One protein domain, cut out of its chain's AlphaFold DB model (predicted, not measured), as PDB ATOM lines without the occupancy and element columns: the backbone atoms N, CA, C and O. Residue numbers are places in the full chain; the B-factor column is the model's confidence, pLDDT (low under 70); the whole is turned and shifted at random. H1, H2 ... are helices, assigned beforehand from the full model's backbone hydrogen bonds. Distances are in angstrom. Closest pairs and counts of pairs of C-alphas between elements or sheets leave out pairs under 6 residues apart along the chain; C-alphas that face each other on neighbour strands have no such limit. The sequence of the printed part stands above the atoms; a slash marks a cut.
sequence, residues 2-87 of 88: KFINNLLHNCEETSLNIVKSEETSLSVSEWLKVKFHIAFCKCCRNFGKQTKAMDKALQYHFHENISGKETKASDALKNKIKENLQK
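Overview. This is residues 2 to 87 of the 88 residues of an uncharacterized protein of Chryseobacterium takakiae (UniProt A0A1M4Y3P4). A small helical head at one end, made of H1, H2, H3 and the first part of H4, gives off a long arm: H4 runs on out of the head, and beyond a bare link H5 hangs at its far end like a hook, folding back without reaching the head. In the head, H2 packs between H3 and H4, and H1 sits at the outer end. The printed part has 86 residues with five named helices in the order H1, H2, H3, H4, H5 and no named strand, an all-helix domain. It is extended, with a radius of gyration of the C-alphas of 19.8 A, and flat, spanning 58 by 36 by 15 A.

Along the chain. H1, residues 2 to 8, begins with C-alpha 2 at (102.533, 163.931, 166.559) and is 10.1 A long. H2, residues 11 to 23, measures 18.9 A, and H3, residues 28 to 40, 19.1 A. H4, residues 42 to 66, is the longest at 35.9 A and ends with C-alpha 66 at (129.532, 131.275, 192.334). H5, residues 75 to 85, measures 15.5 A and ends with C-alpha 85 at (126.827, 153.742, 208.857).

Arrangement. H3 is the hub, touching three helices. H1 touches it at a steep tilt of 69 degrees, only just short of perpendicular, with Leu 8 and His 37 closest, their C-alphas 6.0 A apart. H2 touches H3 at a steep tilt of 54 degrees, opposite ways; the closest C-alphas, of Thr 14 and Val 34, are 5.6 A apart. H4 touches H2 with residues 44 to 52 alone, at a shallow tilt of 26 degrees, the same way; the C-alphas of Ile 18 and Gly 48 are closest, at 6.2 A. H3 and H4 touch only at the corner, where the closest C-alphas, of Ile 38 and Arg 45, are 4.7 A apart. H5 is apart from the other four helices. Every O i to N i+4 pair is within hydrogen-bond range in H1 and H5, against 8 of 9 in H2, 8 of 9 in H3 and 20 of 21 in H4.

Size, cuts and confidence. The C-alphas farthest apart, of Lys 2 and Ala 76, are 58.8 A apart. Residues 56 to 87 stand free. The printed part has no cut, and no link is long. The pLDDT is under 70 at residues 2 to 9, 63 to 73 and 87.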
ATOM      1  N   LYS A   2     101.055 164.042 166.473       60.25
ATOM      2  CA  LYS A   2     102.533 163.931 166.559       60.25
ATOM      3  C   LYS A   2     103.033 162.977 167.653       60.25
ATOM      4  O   LYS A   2     104.009 162.272 167.437       60.25
ATOM      5  N   PHE A   3     102.342 162.925 168.795       61.56
ATOM      6  CA  PHE A   3     102.740 162.095 169.938       61.56
ATOM      7  C   PHE A   3     102.729 160.594 169.618       61.56
ATOM      8  O   PHE A   3     103.698 159.906 169.901       61.56
ATOM      9  N   ILE A   4     101.672 160.100 168.965       63.03
ATOM     10  CA  ILE A   4     101.544 158.683 168.589       63.03
ATOM     11  C   ILE A   4     102.582 158.308 167.525       63.03
ATOM     12  O   ILE A   4     103.186 157.243 167.609       63.03
ATOM     13  N   ASN A   5     102.851 159.202 166.568       64.50
ATOM     14  CA  ASN A   5     103.851 158.955 165.531       64.50
ATOM     15  C   ASN A   5     105.265 158.871 166.124       64.50
ATOM     16  O   ASN A   5     106.008 157.944 165.825       64.50
ATOM     17  N   ASN A   6     105.602 159.792 167.034       67.75
ATOM     18  CA  ASN A   6     106.885 159.783 167.734       67.75
ATOM     19  C   ASN A   6     107.004 158.614 168.721       67.75
ATOM     20  O   ASN A   6     108.102 158.148 168.985       67.75
ATOM     21  N   LEU A   7     105.886 158.126 169.263       67.44
ATOM     22  CA  LEU A   7     105.873 156.937 170.106       67.44
ATOM     23  C   LEU A   7     106.136 155.677 169.275       67.44
ATOM     24  O   LEU A   7     106.926 154.848 169.698       67.44
ATOM     25  N   LEU A   8     105.501 155.523 168.110       65.19
ATOM     26  CA  LEU A   8     105.573 154.308 167.286       65.19
ATOM     27  C   LEU A   8     106.831 154.222 166.410       65.19
ATOM     28  O   LEU A   8     107.278 153.118 166.118       65.19
ATOM     29  N   HIS A   9     107.423 155.353 166.017       64.62
ATOM     30  CA  HIS A   9     108.622 155.393 165.166       64.62
ATOM     31  C   HIS A   9     109.937 155.429 165.953       64.62
ATOM     32  O   HIS A   9     111.003 155.591 165.367       64.62
ATOM     33  N   ASN A  10     109.877 155.267 167.274       79.06
ATOM     34  CA  ASN A  10     111.032 155.425 168.146       79.06
ATOM     35  C   ASN A  10     111.455 154.099 168.789       79.06
ATOM     36  O   ASN A  10     111.491 153.921 170.011       79.06
ATOM     37  N   CYS A  11     111.730 153.128 167.917       82.75
ATOM     38  CA  CYS A  11     112.237 151.813 168.303       82.75
ATOM     39  C   CYS A  11     113.593 151.916 169.017       82.75
ATOM     40  O   CYS A  11     113.858 151.124 169.919       82.75
ATOM     41  N   GLU A  12     114.419 152.898 168.645       85.12
ATOM     42  CA  GLU A  12     115.735 153.150 169.239       85.12
ATOM     43  C   GLU A  12     115.616 153.550 170.717       85.12
ATOM     44  O   GLU A  12     116.077 152.798 171.578       85.12
ATOM     45  N   GLU A  13     114.892 154.631 171.042       85.06
ATOM     46  CA  GLU A  13     114.663 155.053 172.437       85.06
ATOM     47  C   GLU A  13     113.965 153.949 173.241       85.06
ATOM     48  O   GLU A  13     114.269 153.728 174.413       85.06
ATOM     49  N   THR A  14     113.049 153.205 172.612       85.69
ATOM     50  CA  THR A  14     112.365 152.087 173.274       85.69
ATOM     51  C   THR A  14     113.329 150.954 173.613       85.69
ATOM     52  O   THR A  14     113.280 150.442 174.729       85.69
ATOM     53  N   SER A  15     114.207 150.553 172.689       85.88
ATOM     54  CA  SER A  15     115.210 149.511 172.944       85.88
ATOM     55  C   SER A  15     116.194 149.917 174.041       85.88
ATOM     56  O   SER A  15     116.472 149.116 174.932       85.88
ATOM     57  N   LEU A  16     116.622 151.183 174.050       87.81
ATOM     58  CA  LEU A  16     117.491 151.734 175.084       87.81
ATOM     59  C   LEU A  16     116.806 151.719 176.454       87.81
ATOM     60  O   LEU A  16     117.387 151.251 177.430       87.81
ATOM     61  N   ASN A  17     115.545 152.149 176.526       87.62
ATOM     62  CA  ASN A  17     114.774 152.107 177.769       87.62
ATOM     63  C   ASN A  17     114.489 150.672 178.241       87.62
ATOM     64  O   ASN A  17     114.429 150.438 179.445       87.62
ATOM     65  N   ILE A  18     114.337 149.703 177.330       86.56
ATOM     66  CA  ILE A  18     114.204 148.281 177.684       86.56
ATOM     67  C   ILE A  18     115.464 147.793 178.407       86.56
ATOM     68  O   ILE A  18     115.332 147.230 179.489       86.56
ATOM     69  N   VAL A  19     116.656 148.056 177.867       85.75
ATOM     70  CA  VAL A  19     117.925 147.674 178.515       85.75
ATOM     71  C   VAL A  19     118.096 148.413 179.841       85.75
ATOM     72  O   VAL A  19     118.311 147.797 180.880       85.75
ATOM     73  N   LYS A  20     117.864 149.729 179.844       86.62
ATOM     74  CA  LYS A  20     117.953 150.561 181.049       86.62
ATOM     75  C   LYS A  20     117.020 150.086 182.169       86.62
ATOM     76  O   LYS A  20     117.362 150.245 183.337       86.62
ATOM     77  N   SER A  21     115.868 149.501 181.826       83.25
ATOM     78  CA  SER A  21     114.921 148.931 182.796       83.25
ATOM     79  C   SER A  21     115.399 147.648 183.475       83.25
ATOM     80  O   SER A  21     114.833 147.270 184.500       83.25
ATOM     81  N   GLU A  22     116.392 146.969 182.898       78.94
ATOM     82  CA  GLU A  22     117.018 145.786 183.498       78.94
ATOM     83  C   GLU A  22     118.132 146.182 184.475       78.94
ATOM     84  O   GLU A  22     118.309 145.519 185.492       78.94
ATOM     85  N   GLU A  23     118.814 147.305 184.234       77.75
ATOM     86  CA  GLU A  23     119.896 147.797 185.098       77.75
ATOM     87  C   GLU A  23     119.411 148.762 186.194       77.75
ATOM     88  O   GLU A  23     119.970 148.810 187.290       77.75
ATOM     89  N   THR A  24     118.375 149.558 185.914       77.31
ATOM     90  CA  THR A  24     117.897 150.643 186.785       77.31
ATOM     91  C   THR A  24     116.372 150.770 186.769       77.31
ATOM     92  O   THR A  24     115.689 150.303 185.858       77.31
ATOM     93  N   SER A  25     115.802 151.442 187.772       75.00
ATOM     94  CA  SER A  25     114.380 151.780 187.755       75.00
ATOM     95  C   SER A  25     114.098 152.890 186.736       75.00
ATOM     96  O   SER A  25     114.613 154.003 186.830       75.00
ATOM     97  N   LEU A  26     113.244 152.598 185.753       80.06
ATOM     98  CA  LEU A  26     112.718 153.621 184.847       80.06
ATOM     99  C   LEU A  26     111.774 154.575 185.583       80.06
ATOM    100  O   LEU A  26     111.056 154.169 186.503       80.06
ATOM    101  N   SER A  27     111.678 155.821 185.106       84.19
ATOM    102  CA  SER A  27     110.570 156.683 185.514       84.19
ATOM    103  C   SER A  27     109.235 156.090 185.045       84.19
ATOM    104  O   SER A  27     109.150 155.426 184.007       84.19
ATOM    105  N   VAL A  28     108.156 156.373 185.780       82.44
ATOM    106  CA  VAL A  28     106.800 155.888 185.451       82.44
ATOM    107  C   VAL A  28     106.403 156.264 184.015       82.44
ATOM    108  O   VAL A  28     105.753 155.485 183.317       82.44
ATOM    109  N   SER A  29     106.843 157.437 183.547       81.94
ATOM    110  CA  SER A  29     106.563 157.925 182.196       81.94
ATOM    111  C   SER A  29     107.272 157.115 181.102       81.94
ATOM    112  O   SER A  29     106.649 156.760 180.101       81.94
ATOM    113  N   GLU A  30     108.547 156.768 181.298       82.44
ATOM    114  CA  GLU A  30     109.335 155.959 180.361       82.44
ATOM    115  C   GLU A  30     108.822 154.521 180.328       82.44
ATOM    116  O   GLU A  30     108.633 153.949 179.255       82.44
ATOM    117  N   TRP A  31     108.499 153.962 181.497       84.69
ATOM    118  CA  TRP A  31     107.910 152.632 181.596       84.69
ATOM    119  C   TRP A  31     106.596 152.532 180.815       84.69
ATOM    120  O   TRP A  31     106.401 151.592 180.040       84.69
ATOM    121  N   LEU A  32     105.716 153.527 180.962       85.06
ATOM    122  CA  LEU A  32     104.445 153.563 180.247       85.06
ATOM    123  C   LEU A  32     104.663 153.669 178.730       85.06
ATOM    124  O   LEU A  32     104.043 152.920 177.973       85.06
ATOM    125  N   LYS A  33     105.583 154.532 178.277       84.94
ATOM    126  CA  LYS A  33     105.941 154.654 176.852       84.94
ATOM    127  C   LYS A  33     106.416 153.324 176.267       84.94
ATOM    128  O   LYS A  33     105.910 152.913 175.224       84.94
ATOM    129  N   VAL A  34     107.323 152.627 176.958       87.31
ATOM    130  CA  VAL A  34     107.820 151.308 176.536       87.31
ATOM    131  C   VAL A  34     106.671 150.305 176.453       87.31
ATOM    132  O   VAL A  34     106.544 149.610 175.448       87.31
ATOM    133  N   LYS A  35     105.791 150.257 177.464       87.06
ATOM    134  CA  LYS A  35     104.623 149.359 177.491       87.06
ATOM    135  C   LYS A  35     103.676 149.586 176.317       87.06
ATOM    136  O   LYS A  35     103.234 148.611 175.709       87.06
ATOM    137  N   PHE A  36     103.390 150.842 175.984       86.31
ATOM    138  CA  PHE A  36     102.587 151.152 174.807       86.31
ATOM    139  C   PHE A  36     103.319 150.764 173.520       86.31
ATOM    140  O   PHE A  36     102.735 150.072 172.693       86.31
ATOM    141  N   HIS A  37     104.595 151.122 173.358       87.94
ATOM    142  CA  HIS A  37     105.336 150.815 172.133       87.94
ATOM    143  C   HIS A  37     105.399 149.304 171.856       87.94
ATOM    144  O   HIS A  37     105.086 148.871 170.750       87.94
ATOM    145  N   ILE A  38     105.719 148.469 172.853       88.25
ATOM    146  CA  ILE A  38     105.795 147.006 172.663       88.25
ATOM    147  C   ILE A  38     104.434 146.348 172.392       88.25
ATOM    148  O   ILE A  38     104.396 145.221 171.894       88.25
ATOM    149  N   ALA A  39     103.318 147.010 172.724       86.56
ATOM    150  CA  ALA A  39     101.984 146.513 172.392       86.56
ATOM    151  C   ALA A  39     101.724 146.570 170.878       86.56
ATOM    152  O   ALA A  39     101.059 145.687 170.338       86.56
ATOM    153  N   PHE A  40     102.303 147.562 170.192       84.56
ATOM    154  CA  PHE A  40     102.133 147.778 168.753       84.56
ATOM    155  C   PHE A  40     103.336 147.306 167.921       84.56
ATOM    156  O   PHE A  40     103.168 146.863 166.787       84.56
ATOM    157  N   CYS A  41     104.547 147.333 168.480       86.56
ATOM    158  CA  CYS A  41     105.777 146.942 167.800       86.56
ATOM    159  C   CYS A  41     106.235 145.538 168.220       86.56
ATOM    160  O   CYS A  41     106.791 145.320 169.302       86.56
ATOM    161  N   LYS A  42     106.058 144.567 167.315       86.38
ATOM    162  CA  LYS A  42     106.514 143.181 167.517       86.38
ATOM    163  C   LYS A  42     108.036 143.075 167.669       86.38
ATOM    164  O   LYS A  42     108.496 142.204 168.403       86.38
ATOM    165  N   CYS A  43     108.799 143.957 167.018       87.50
ATOM    166  CA  CYS A  43     110.261 143.971 167.087       87.50
ATOM    167  C   CYS A  43     110.742 144.269 168.512       87.50
ATOM    168  O   CYS A  43     111.384 143.422 169.129       87.50
ATOM    169  N   CYS A  44     110.328 145.401 169.089       87.94
ATOM    170  CA  CYS A  44     110.688 145.769 170.462       87.94
ATOM    171  C   CYS A  44     110.120 144.791 171.501       87.94
ATOM    172  O   CYS A  44     110.764 144.521 172.514       87.94
ATOM    173  N   ARG A  45     108.950 144.188 171.237       90.00
ATOM    174  CA  ARG A  45     108.419 143.103 172.076       90.00
ATOM    175  C   ARG A  45     109.333 141.879 172.085       90.00
ATOM    176  O   ARG A  45     109.498 141.266 173.137       90.00
ATOM    177  N   ASN A  46     109.874 141.490 170.931       90.81
ATOM    178  CA  ASN A  46     110.778 140.347 170.840       90.81
ATOM    179  C   ASN A  46     112.150 140.678 171.429       90.81
ATOM    180  O   ASN A  46     112.687 139.872 172.179       90.81
ATOM    181  N   PHE A  47     112.656 141.884 171.162       89.75
ATOM    182  CA  PHE A  47     113.889 142.401 171.747       89.75
ATOM    183  C   PHE A  47     113.860 142.294 173.274       89.75
ATOM    184  O   PHE A  47     114.668 141.574 173.839       89.75
ATOM    185  N   GLY A  48     112.836 142.842 173.939       87.56
ATOM    186  CA  GLY A  48     112.737 142.755 175.402       87.56
ATOM    187  C   GLY A  48     112.537 141.340 175.963       87.56
ATOM    188  O   GLY A  48     112.783 141.114 177.143       87.56
ATOM    189  N   LYS A  49     112.094 140.363 175.160       88.81
ATOM    190  CA  LYS A  49     112.119 138.949 175.576       88.81
ATOM    191  C   LYS A  49     113.523 138.359 175.470       88.81
ATOM    192  O   LYS A  49     113.903 137.587 176.342       88.81
ATOM    193  N   GLN A  50     114.252 138.702 174.407       89.19
ATOM    194  CA  GLN A  50     115.623 138.250 174.193       89.19
ATOM    195  C   GLN A  50     116.558 138.816 175.255       89.19
ATOM    196  O   GLN A  50     117.290 138.037 175.852       89.19
ATOM    197  N   THR A  51     116.471 140.112 175.569       87.69
ATOM    198  CA  THR A  51     117.311 140.744 176.599       87.69
ATOM    199  C   THR A  51     117.142 140.049 177.951       87.69
ATOM    200  O   THR A  51     118.113 139.546 178.502       87.69
ATOM    201  N   LYS A  52     115.897 139.809 178.389       86.81
ATOM    202  CA  LYS A  52     115.616 139.032 179.611       86.81
ATOM    203  C   LYS A  52     116.143 137.604 179.585       86.81
ATOM    204  O   LYS A  52     116.486 137.056 180.629       86.81
ATOM    205  N   ALA A  53     116.106 136.949 178.427       88.31
ATOM    206  CA  ALA A  53     116.638 135.599 178.291       88.31
ATOM    207  C   ALA A  53     118.170 135.602 178.381       88.31
ATOM    208  O   ALA A  53     118.732 134.734 179.041       88.31
ATOM    209  N   MET A  54     118.825 136.595 177.773       86.50
ATOM    210  CA  MET A  54     120.269 136.802 177.864       86.50
ATOM    211  C   MET A  54     120.698 137.118 179.294       86.50
ATOM    212  O   MET A  54     121.620 136.482 179.790       86.50
ATOM    213  N   ASP A  55     119.999 138.025 179.978       85.56
ATOM    214  CA  ASP A  55     120.278 138.365 181.374       85.56
ATOM    215  C   ASP A  55     120.137 137.137 182.286       85.56
ATOM    216  O   ASP A  55     121.041 136.814 183.053       85.56
ATOM    217  N   LYS A  56     119.071 136.344 182.118       84.94
ATOM    218  CA  LYS A  56     118.925 135.070 182.840       84.94
ATOM    219  C   LYS A  56     120.028 134.066 182.523       84.94
ATOM    220  O   LYS A  56     120.473 133.369 183.428       84.94
ATOM    221  N   ALA A  57     120.444 133.959 181.264       85.25
ATOM    222  CA  ALA A  57     121.525 133.060 180.872       85.25
ATOM    223  C   ALA A  57     122.861 133.496 181.492       85.25
ATOM    224  O   ALA A  57     123.598 132.655 182.000       85.25
ATOM    225  N   LEU A  58     123.138 134.804 181.522       84.50
ATOM    226  CA  LEU A  58     124.291 135.374 182.218       84.50
ATOM    227  C   LEU A  58     124.216 135.078 183.718       84.50
ATOM    228  O   LEU A  58     125.159 134.514 184.267       84.50
ATOM    229  N   GLN A  59     123.088 135.370 184.370       82.62
ATOM    230  CA  GLN A  59     122.890 135.062 185.786       82.62
ATOM    231  C   GLN A  59     123.087 133.576 186.078       82.62
ATOM    232  O   GLN A  59     123.734 133.248 187.062       82.62
ATOM    233  N   TYR A  60     122.577 132.683 185.231       81.69
ATOM    234  CA  TYR A  60     122.764 131.243 185.382       81.69
ATOM    235  C   TYR A  60     124.246 130.855 185.269       81.69
ATOM    236  O   TYR A  60     124.785 130.225 186.175       81.69
ATOM    237  N   HIS A  61     124.940 131.304 184.219       78.56
ATOM    238  CA  HIS A  61     126.362 131.012 184.018       78.56
ATOM    239  C   HIS A  61     127.257 131.572 185.131       78.56
ATOM    240  O   HIS A  61     128.197 130.899 185.560       78.56
ATOM    241  N   PHE A  62     126.987 132.782 185.622       75.25
ATOM    242  CA  PHE A  62     127.777 133.386 186.694       75.25
ATOM    243  C   PHE A  62     127.378 132.876 188.086       75.25
ATOM    244  O   PHE A  62     128.264 132.701 188.919       75.25
ATOM    245  N   HIS A  63     126.105 132.551 188.350       63.16
ATOM    246  CA  HIS A  63     125.717 131.913 189.613       63.16
ATOM    247  C   HIS A  63     126.204 130.470 189.719       63.16
ATOM    248  O   HIS A  63     126.593 130.071 190.813       63.16
ATOM    249  N   GLU A  64     126.247 129.695 188.632       55.53
ATOM    250  CA  GLU A  64     126.777 128.326 188.690       55.53
ATOM    251  C   GLU A  64     128.278 128.340 189.050       55.53
ATOM    252  O   GLU A  64     128.713 127.569 189.904       55.53
ATOM    253  N   ASN A  65     129.037 129.329 188.551       52.34
ATOM    254  CA  ASN A  65     130.435 129.577 188.943       52.34
ATOM    255  C   ASN A  65     130.610 130.193 190.352       52.34
ATOM    256  O   ASN A  65     131.708 130.152 190.904       52.34
ATOM    257  N   ILE A  66     129.549 130.745 190.954       53.62
ATOM    258  CA  ILE A  66     129.532 131.275 192.334       53.62
ATOM    259  C   ILE A  66     128.902 130.270 193.324       53.62
ATOM    260  O   ILE A  66     128.967 130.455 194.536       53.62
ATOM    261  N   SER A  67     128.380 129.133 192.852       50.59
ATOM    262  CA  SER A  67     127.741 128.107 193.694       50.59
ATOM    263  C   SER A  67     128.715 127.244 194.521       50.59
ATOM    264  O   SER A  67     128.312 126.267 195.146       50.59
ATOM    265  N   GLY A  68     130.002 127.609 194.574       50.72
ATOM    266  CA  GLY A  68     131.047 126.857 195.277       50.72
ATOM    267  C   GLY A  68     131.466 127.385 196.651       50.72
ATOM    268  O   GLY A  68     132.302 126.754 197.295       50.72
ATOM    269  N   LYS A  69     130.951 128.525 197.123       51.31
ATOM    270  CA  LYS A  69     131.169 128.988 198.503       51.31
ATOM    271  C   LYS A  69     130.177 130.095 198.823       51.31
ATOM    272  O   LYS A  69     130.312 131.209 198.326       51.31
ATOM    273  N   GLU A  70     129.269 129.833 199.755       58.94
ATOM    274  CA  GLU A  70     128.765 130.895 200.619       58.94
ATOM    275  C   GLU A  70     129.965 131.452 201.401       58.94
ATOM    276  O   GLU A  70     130.276 131.034 202.517       58.94
ATOM    277  N   THR A  71     130.730 132.364 200.796       60.09
ATOM    278  CA  THR A  71     131.718 133.157 201.517       60.09
ATOM    279  C   THR A  71     130.928 134.096 202.410       60.09
ATOM    280  O   THR A  71     130.611 135.227 202.045       60.09
ATOM    281  N   LYS A  72     130.581 133.618 203.612       67.06
ATOM    282  CA  LYS A  72     130.140 134.477 204.711       67.06
ATOM    283  C   LYS A  72     131.110 135.657 204.741       67.06
ATOM    284  O   LYS A  72     132.299 135.466 204.996       67.06
ATOM    285  N   ALA A  73     130.615 136.851 204.410       64.69
ATOM    286  CA  ALA A  73     131.440 138.050 204.432       64.69
ATOM    287  C   ALA A  73     132.125 138.126 205.801       64.69
ATOM    288  O   ALA A  73     131.440 137.980 206.820       64.69
ATOM    289  N   SER A  74     133.455 138.283 205.799       73.81
ATOM    290  CA  SER A  74     134.262 138.299 207.021       73.81
ATOM    291  C   SER A  74     133.629 139.242 208.038       73.81
ATOM    292  O   SER A  74     133.222 140.354 207.689       73.81
ATOM    293  N   ASP A  75     133.543 138.806 209.293       79.44
ATOM    294  CA  ASP A  75     132.935 139.602 210.359       79.44
ATOM    295  C   ASP A  75     133.644 140.969 210.506       79.44
ATOM    296  O   ASP A  75     133.007 141.970 210.831       79.44
ATOM    297  N   ALA A  76     134.923 141.063 210.109       78.38
ATOM    298  CA  ALA A  76     135.664 142.322 210.006       78.38
ATOM    299  C   ALA A  76     135.076 143.300 208.970       78.38
ATOM    300  O   ALA A  76     134.986 144.500 209.230       78.38
ATOM    301  N   LEU A  77     134.640 142.805 207.806       79.12
ATOM    302  CA  LEU A  77     134.017 143.630 206.766       79.12
ATOM    303  C   LEU A  77     132.632 144.113 207.214       79.12
ATOM    304  O   LEU A  77     132.307 145.287 207.050       79.12
ATOM    305  N   LYS A  78     131.843 143.229 207.838       81.12
ATOM    306  CA  LYS A  78     130.514 143.571 208.373       81.12
ATOM    307  C   LYS A  78     130.594 144.642 209.457       81.12
ATOM    308  O   LYS A  78     129.829 145.605 209.416       81.12
ATOM    309  N   ASN A  79     131.536 144.501 210.387       83.50
ATOM    310  CA  ASN A  79     131.724 145.466 211.468       83.50
ATOM    311  C   ASN A  79     132.181 146.824 210.929       83.50
ATOM    312  O   ASN A  79     131.590 147.839 211.284       83.50
ATOM    313  N   LYS A  80     133.127 146.841 209.981       83.56
ATOM    314  CA  LYS A  80     133.596 148.086 209.358       83.56
ATOM    315  C   LYS A  80     132.470 148.833 208.636       83.56
ATOM    316  O   LYS A  80     132.388 150.054 208.731       83.56
ATOM    317  N   ILE A  81     131.585 148.119 207.938       84.25
ATOM    318  CA  ILE A  81     130.410 148.724 207.288       84.25
ATOM    319  C   ILE A  81     129.453 149.303 208.340       84.25
ATOM    320  O   ILE A  81     129.007 150.440 208.199       84.25
ATOM    321  N   LYS A  82     129.187 148.562 209.423       85.62
ATOM    322  CA  LYS A  82     128.305 149.005 210.513       85.62
ATOM    323  C   LYS A  82     128.820 150.274 211.198       85.62
ATOM    324  O   LYS A  82     128.043 151.196 211.416       85.62
ATOM    325  N   GLU A  83     130.120 150.349 211.470       85.88
ATOM    326  CA  GLU A  83     130.743 151.527 212.082       85.88
ATOM    327  C   GLU A  83     130.682 152.768 211.186       85.88
ATOM    328  O   GLU A  83     130.532 153.876 211.691       85.88
ATOM    329  N   ASN A  84     130.791 152.607 209.864       84.62
ATOM    330  CA  ASN A  84     130.681 153.735 208.933       84.62
ATOM    331  C   ASN A  84     129.239 154.248 208.822       84.62
ATOM    332  O   ASN A  84     129.037 155.454 208.745       84.62
ATOM    333  N   LEU A  85     128.244 153.359 208.875       81.31
ATOM    334  CA  LEU A  85     126.827 153.742 208.857       81.31
ATOM    335  C   LEU A  85     126.373 154.426 210.154       81.31
ATOM    336  O   LEU A  85     125.462 155.237 210.114       81.31
ATOM    337  N   GLN A  86     126.998 154.115 211.294       74.31
ATOM    338  CA  GLN A  86     126.712 154.768 212.581       74.31
ATOM    339  C   GLN A  86     127.393 156.136 212.747       74.31
ATOM    340  O   GLN A  86     127.102 156.841 213.710       74.31
ATOM    341  N   LYS A  87     128.331 156.482 211.858       65.62
ATOM    342  CA  LYS A  87     129.054 157.765 211.850       65.62
ATOM    343  C   LYS A  87     128.488 158.777 210.845       65.62
ATOM    344  O   LYS A  87     129.014 159.886 210.779       65.62
TER     345      LYS A  87